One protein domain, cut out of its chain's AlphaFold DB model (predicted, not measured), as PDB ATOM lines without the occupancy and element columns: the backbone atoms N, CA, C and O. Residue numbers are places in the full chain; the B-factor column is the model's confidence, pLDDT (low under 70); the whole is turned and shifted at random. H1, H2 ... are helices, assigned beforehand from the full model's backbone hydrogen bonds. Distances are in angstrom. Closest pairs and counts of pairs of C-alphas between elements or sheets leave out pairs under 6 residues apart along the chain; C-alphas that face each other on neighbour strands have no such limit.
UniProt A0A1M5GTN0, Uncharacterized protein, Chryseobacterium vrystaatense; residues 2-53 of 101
ATOM      1  N   SER A   2      16.546  27.434  11.861       56.22
ATOM      2  CA  SER A   2      16.131  28.140  13.092       56.22
ATOM      3  C   SER A   2      17.050  27.938  14.315       56.22
ATOM      4  O   SER A   2      17.172  28.846  15.125       56.22
ATOM      5  N   ASN A   3      17.784  26.819  14.421       61.53
ATOM      6  CA  ASN A   3      18.492  26.469  15.668       61.53
ATOM      7  C   ASN A   3      19.974  26.910  15.746       61.53
ATOM      8  O   ASN A   3      20.560  26.986  16.817       61.53
ATOM      9  N   LYS A   4      20.631  27.210  14.618       65.62
ATOM     10  CA  LYS A   4      22.051  27.627  14.648       65.62
ATOM     11  C   LYS A   4      22.217  29.048  15.195       65.62
ATOM     12  O   LYS A   4      23.147  29.317  15.950       65.62
ATOM     13  N   ASN A   5      21.279  29.933  14.860       76.62
ATOM     14  CA  ASN A   5      21.302  31.326  15.304       76.62
ATOM     15  C   ASN A   5      20.958  31.464  16.794       76.62
ATOM     16  O   ASN A   5      21.475  32.367  17.443       76.62
ATOM     17  N   SER A   6      20.129  30.574  17.352       81.50
ATOM     18  CA  SER A   6      19.840  30.550  18.793       81.50
ATOM     19  C   SER A   6      21.048  30.079  19.602       81.50
ATOM     20  O   SER A   6      21.385  30.711  20.599       81.50
ATOM     21  N   ILE A   7      21.742  29.030  19.147       87.81
ATOM     22  CA  ILE A   7      22.946  28.520  19.819       87.81
ATOM     23  C   ILE A   7      24.056  29.575  19.809       87.81
ATOM     24  O   ILE A   7      24.649  29.834  20.851       87.81
ATOM     25  N   ARG A   8      24.309  30.232  18.668       88.62
ATOM     26  CA  ARG A   8      25.329  31.292  18.585       88.62
ATOM     27  C   ARG A   8      25.059  32.413  19.590       88.62
ATOM     28  O   ARG A   8      25.954  32.762  20.352       88.62
ATOM     29  N   LYS A   9      23.820  32.911  19.634       86.19
ATOM     30  CA  LYS A   9      23.407  33.967  20.569       86.19
ATOM     31  C   LYS A   9      23.570  33.547  22.025       86.19
ATOM     32  O   LYS A   9      24.029  34.342  22.835       86.19
ATOM     33  N   LEU A  10      23.234  32.298  22.353       87.75
ATOM     34  CA  LEU A  10      23.433  31.758  23.696       87.75
ATOM     35  C   LEU A  10      24.918  31.753  24.086       87.75
ATOM     36  O   LEU A  10      25.260  32.176  25.186       87.75
ATOM     37  N   LEU A  11      25.794  31.302  23.184       90.25
ATOM     38  CA  LEU A  11      27.239  31.273  23.421       90.25
ATOM     39  C   LEU A  11      27.815  32.685  23.605       90.25
ATOM     40  O   LEU A  11      28.627  32.893  24.503       90.25
ATOM     41  N   GLN A  12      27.367  33.655  22.804       90.19
ATOM     42  CA  GLN A  12      27.774  35.059  22.936       90.19
ATOM     43  C   GLN A  12      27.312  35.665  24.266       90.19
ATOM     44  O   GLN A  12      28.112  36.244  24.992       90.19
ATOM     45  N   ALA A  13      26.051  35.453  24.645       86.44
ATOM     46  CA  ALA A  13      25.495  35.967  25.896       86.44
ATOM     47  C   ALA A  13      26.176  35.363  27.147       86.44
ATOM     48  O   ALA A  13      26.193  35.968  28.216       86.44
ATOM     49  N   LYS A  14      26.774  34.171  27.015       87.44
ATOM     50  CA  LYS A  14      27.592  33.521  28.052       87.44
ATOM     51  C   LYS A  14      29.078  33.901  28.007       87.44
ATOM     52  O   LYS A  14      29.840  33.378  28.810       87.44
ATOM     53  N   GLY A  15      29.499  34.767  27.085       86.44
ATOM     54  CA  GLY A  15      30.898  35.181  26.936       86.44
ATOM     55  C   GLY A  15      31.819  34.120  26.334       86.44
ATOM     56  O   GLY A  15      33.034  34.289  26.342       86.44
ATOM     57  N   LEU A  16      31.267  33.022  25.802       90.88
ATOM     58  CA  LEU A  16      32.038  31.973  25.119       90.88
ATOM     59  C   LEU A  16      32.406  32.374  23.685       90.88
ATOM     60  O   LEU A  16      33.322  31.810  23.091       90.88
ATOM     61  N   LEU A  17      31.673  33.332  23.121       90.94
ATOM     62  CA  LEU A  17      31.956  33.972  21.845       90.94
ATOM     63  C   LEU A  17      31.882  35.487  22.023       90.94
ATOM     64  O   LEU A  17      31.120  35.978  22.852       90.94
ATOM     65  N   PHE A  18      32.631  36.221  21.205       88.94
ATOM     66  CA  PHE A  18      32.577  37.676  21.232       88.94
ATOM     67  C   PHE A  18      31.234  38.195  20.681       88.94
ATOM     68  O   PHE A  18      30.761  37.698  19.647       88.94
ATOM     69  N   PRO A  19      30.604  39.173  21.355       88.31
ATOM     70  CA  PRO A  19      29.456  39.884  20.811       88.31
ATOM     71  C   PRO A  19      29.894  40.766  19.632       88.31
ATOM     72  O   PRO A  19      30.968  41.363  19.654       88.31
ATOM     73  N   GLU A  20      29.064  40.842  18.593       89.69
ATOM     74  CA  GLU A  20      29.329  41.636  17.381       89.69
ATOM     75  C   GLU A  20      28.456  42.898  17.316       89.69
ATOM     76  O   GLU A  20      28.752  43.829  16.569       89.69
ATOM     77  N   THR A  21      27.369  42.935  18.093       92.56
ATOM     78  CA  THR A  21      26.415  44.051  18.124       92.56
ATOM     79  C   THR A  21      26.202  44.566  19.541       92.56
ATOM     80  O   THR A  21      26.328  43.823  20.509       92.56
ATOM     81  N   GLU A  22      25.801  45.830  19.667       92.19
ATOM     82  CA  GLU A  22      25.539  46.478  20.962       92.19
ATOM     83  C   GLU A  22      24.479  45.736  21.793       92.19
ATOM     84  O   GLU A  22      24.651  45.528  22.989       92.19
ATOM     85  N   LYS A  23      23.434  45.204  21.144       90.44
ATOM     86  CA  LYS A  23      22.413  44.375  21.813       90.44
ATOM     87  C   LYS A  23      22.976  43.076  22.392       90.44
ATOM     88  O   LYS A  23      22.465  42.573  23.388       90.44
ATOM     89  N   GLU A  24      23.974  42.487  21.737       90.00
ATOM     90  CA  GLU A  24      24.640  41.280  22.241       90.00
ATOM     91  C   GLU A  24      25.545  41.606  23.434       90.00
ATOM     92  O   GLU A  24      25.625  40.798  24.357       90.00
ATOM     93  N   VAL A  25      26.169  42.790  23.444       91.12
ATOM     94  CA  VAL A  25      26.942  43.294  24.592       91.12
ATOM     95  C   VAL A  25      26.028  43.501  25.798       91.12
ATOM     96  O   VAL A  25      26.298  42.952  26.860       91.12
ATOM     97  N   GLU A  26      24.901  44.192  25.624       90.62
ATOM     98  CA  GLU A  26      23.932  44.433  26.703       90.62
ATOM     99  C   GLU A  26      23.387  43.115  27.287       90.62
ATOM    100  O   GLU A  26      23.291  42.942  28.503       90.62
ATOM    101  N   ALA A  27      23.088  42.135  26.427       89.44
ATOM    102  CA  ALA A  27      22.659  40.807  26.865       89.44
ATOM    103  C   ALA A  27      23.744  40.072  27.671       89.44
ATOM    104  O   ALA A  27      23.427  39.372  28.634       89.44
ATOM    105  N   PHE A  28      25.012  40.222  27.285       91.50
ATOM    106  CA  PHE A  28      26.138  39.670  28.029       91.50
ATOM    107  C   PHE A  28      26.297  40.345  29.397       91.50
ATOM    108  O   PHE A  28      26.383  39.641  30.402       91.50
ATOM    109  N   GLU A  29      26.283  41.677  29.456       89.62
ATOM    110  CA  GLU A  29      26.421  42.447  30.702       89.62
ATOM    111  C   GLU A  29      25.282  42.152  31.684       89.62
ATOM    112  O   GLU A  29      25.513  41.975  32.880       89.62
ATOM    113  N   SER A  30      24.055  42.004  31.176       89.62
ATOM    114  CA  SER A  30      22.888  41.627  31.979       89.62
ATOM    115  C   SER A  30      23.038  40.250  32.639       89.62
ATOM    116  O   SER A  30      22.615  40.049  33.779       89.62
ATOM    117  N   LEU A  31      23.651  39.291  31.938       88.56
ATOM    118  CA  LEU A  31      23.863  37.928  32.437       88.56
ATOM    119  C   LEU A  31      25.130  37.771  33.279       88.56
ATOM    120  O   LEU A  31      25.238  36.795  34.023       88.56
ATOM    121  N   ASN A  32      26.077  38.698  33.151       83.50
ATOM    122  CA  ASN A  32      27.360  38.686  33.842       83.50
ATOM    123  C   ASN A  32      27.535  40.017  34.584       83.50
ATOM    124  O   ASN A  32      28.402  40.813  34.214       83.50
ATOM    125  N   PRO A  33      26.706  40.284  35.613       80.06
ATOM    126  CA  PRO A  33      26.827  41.508  36.383       80.06
ATOM    127  C   PRO A  33      28.233  41.589  36.973       80.06
ATOM    128  O   PRO A  33      28.717  40.644  37.601       80.06
ATOM    129  N   ILE A  34      28.887  42.729  36.768       76.38
ATOM    130  CA  ILE A  34      30.155  43.024  37.422       76.38
ATOM    131  C   ILE A  34      29.829  43.204  38.900       76.38
ATOM    132  O   ILE A  34      29.315  44.240  39.324       76.38
ATOM    133  N   TYR A  35      30.093  42.171  39.693       71.31
ATOM    134  CA  TYR A  35      30.134  42.340  41.130       71.31
ATOM    135  C   TYR A  35      31.281  43.306  41.413       71.31
ATOM    136  O   TYR A  35      32.430  43.036  41.058       71.31
ATOM    137  N   ASN A  36      30.967  44.446  42.028       66.50
ATOM    138  CA  ASN A  36      31.975  45.301  42.640       66.50
ATOM    139  C   ASN A  36      32.565  44.536  43.831       66.50
ATOM    140  O   ASN A  36      32.257  44.816  44.986       66.50
ATOM    141  N   GLU A  37      33.412  43.548  43.555       68.31
ATOM    142  CA  GLU A  37      34.304  42.941  44.535       68.31
ATOM    143  C   GLU A  37      35.451  43.917  44.800       68.31
ATOM    144  O   GLU A  37      36.627  43.667  44.536       68.31
ATOM    145  N   THR A  38      35.097  45.098  45.293       76.50
ATOM    146  CA  THR A  38      36.085  45.987  45.876       76.50
ATOM    147  C   THR A  38      36.570  45.342  47.174       76.50
ATOM    148  O   THR A  38      35.742  44.837  47.941       76.50
ATOM    149  N   PRO A  39      37.881  45.357  47.465       73.19
ATOM    150  CA  PRO A  39      38.382  44.944  48.769       73.19
ATOM    151  C   PRO A  39      37.630  45.662  49.896       73.19
ATOM    152  O   PRO A  39      37.219  46.810  49.727       73.19
ATOM    153  N   SER A  40      37.499  45.017  51.058       78.12
ATOM    154  CA  SER A  40      36.859  45.606  52.252       78.12
ATOM    155  C   SER A  40      37.378  47.005  52.586       78.12
ATOM    156  O   SER A  40      36.633  47.857  53.059       78.12
ATOM    157  N   ASP A  41      38.649  47.242  52.274       82.81
ATOM    158  CA  ASP A  41      39.391  48.434  52.663       82.81
ATOM    159  C   ASP A  41      39.432  49.478  51.530       82.81
ATOM    160  O   ASP A  41      40.189  50.438  51.601       82.81
ATOM    161  N   TRP A  42      38.634  49.308  50.464       82.69
ATOM    162  CA  TRP A  42      38.645  50.166  49.268       82.69
ATOM    163  C   TRP A  42      38.463  51.658  49.572       82.69
ATOM    164  O   TRP A  42      39.105  52.501  48.951       82.69
ATOM    165  N   ASN A  43      37.628  51.981  50.561       87.19
ATOM    166  CA  ASN A  43      37.366  53.361  50.972       87.19
ATOM    167  C   ASN A  43      38.408  53.920  51.960       87.19
ATOM    168  O   ASN A  43      38.331  55.097  52.307       87.19
ATOM    169  N   SER A  44      39.377  53.109  52.398       89.62
ATOM    170  CA  SER A  44      40.377  53.462  53.411       89.62
ATOM    171  C   SER A  44      41.803  53.308  52.861       89.62
ATOM    172  O   SER A  44      42.444  52.272  53.062       89.62
ATOM    173  N   PRO A  45      42.361  54.342  52.200       83.94
ATOM    174  CA  PRO A  45      43.696  54.277  51.600       83.94
ATOM    175  C   PRO A  45      44.809  53.920  52.592       83.94
ATOM    176  O   PRO A  45      45.741  53.193  52.251       83.94
ATOM    177  N   GLU A  46      44.705  54.395  53.835       90.19
ATOM    178  CA  GLU A  46      45.680  54.097  54.890       90.19
ATOM    179  C   GLU A  46      45.712  52.605  55.245       90.19
ATOM    180  O   GLU A  46      46.790  52.031  55.427       90.19
ATOM    181  N   ASP A  47      44.546  51.956  55.281       85.69
ATOM    182  CA  ASP A  47      44.418  50.534  55.599       85.69
ATOM    183  C   ASP A  47      44.938  49.658  54.452       85.69
ATOM    184  O   ASP A  47      45.611  48.657  54.699       85.69
ATOM    185  N   ILE A  48      44.752  50.087  53.198       83.69
ATOM    186  CA  ILE A  48      45.343  49.432  52.020       83.69
ATOM    187  C   ILE A  48      46.873  49.428  52.117       83.69
ATOM    188  O   ILE A  48      47.506  48.395  51.875       83.69
ATOM    189  N   ILE A  49      47.470  50.567  52.487       85.19
ATOM    190  CA  ILE A  49      48.925  50.702  52.629       85.19
ATOM    191  C   ILE A  49      49.431  49.835  53.789       85.19
ATOM    192  O   ILE A  49      50.419  49.118  53.627       85.19
ATOM    193  N   ARG A  50      48.737  49.843  54.938       86.69
ATOM    194  CA  ARG A  50      49.086  49.020  56.112       86.69
ATOM    195  C   ARG A  50      48.997  47.522  55.837       86.69
ATOM    196  O   ARG A  50      49.847  46.766  56.303       86.69
ATOM    197  N   ARG A  51      47.987  47.091  55.080       80.81
ATOM    198  CA  ARG A  51      47.779  45.694  54.679       80.81
ATOM    199  C   ARG A  51      48.916  45.166  53.797       80.81
ATOM    200  O   ARG A  51      49.215  43.973  53.840       80.81
ATOM    201  N   GLY A  52      49.549  46.038  53.010       81.81
ATOM    202  CA  GLY A  52      50.631  45.674  52.099       81.81
ATOM    203  C   GLY A  52      50.168  44.798  50.924       81.81
ATOM    204  O   GLY A  52      48.989  44.762  50.562       81.81
ATOM    205  N   ILE A  53      51.116  44.095  50.292       81.19
ATOM    206  CA  ILE A  53      50.854  43.269  49.103       81.19
ATOM    207  C   ILE A  53      49.996  42.060  49.488       81.19
ATOM    208  O   ILE A  53      50.415  41.197  50.264       81.19
TER     209      ILE A  53
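What this domain is: This is residues 2 to 53 of the 101 residues of an uncharacterized protein of Chryseobacterium vrystaatense (UniProt A0A1M5GTN0). Two helices, H1 and H2, meet at a steep angle where H1 ends, and from them a long link without a named element leads away to a third, short helix, H3, at the far end of the model. It is a drawn-out shape rather than one body: H1 makes one end of the rod, and residues 33 to 38 of the link stand free between H2 and H3. The printed part has 52 residues with three named helices, in the order H1, H2, H3, and no named strand; the class is all helix. The whole is extended, with a radius of gyration of the C-alphas of 18.3 A and spans of 58 by 18 by 15 A.

Where its parts are: Find C-alpha 3 at (18.492, 26.469, 15.668); from there H1, the longest helix, residues 3 to 13, runs 15.6 A to C-alpha 13. H2, residues 22 to 31, begins at C-alpha 22 at (25.539, 46.478, 20.962) and is 14.4 A long. Look last for H3, residues 45 to 51, which ends at C-alpha 51 at (47.779, 45.694, 54.679).

How they stand to each other: Start at H1, which touches H2; their closest C-alphas, those of Ala 13 and Phe 28, are 4.3 A apart. Their lines stand at a steep tilt of 67 degrees, and they run the same way. H3 is apart from H1 and from H2. In H1, H2 and H3 every O i to N i+4 pair is within hydrogen-bond range.

The domain as a whole: The two C-alphas farthest apart are those of Ser 2 and Arg 50, at 58.1 A. The link from H1 to H2 is short, with 8 residues; that from H2 to H3 is long, with 13. The printed part has no cut. The mean pLDDT of the printed part is 83.7; look for values under 70 at residues 2 to 4 and 36 to 37.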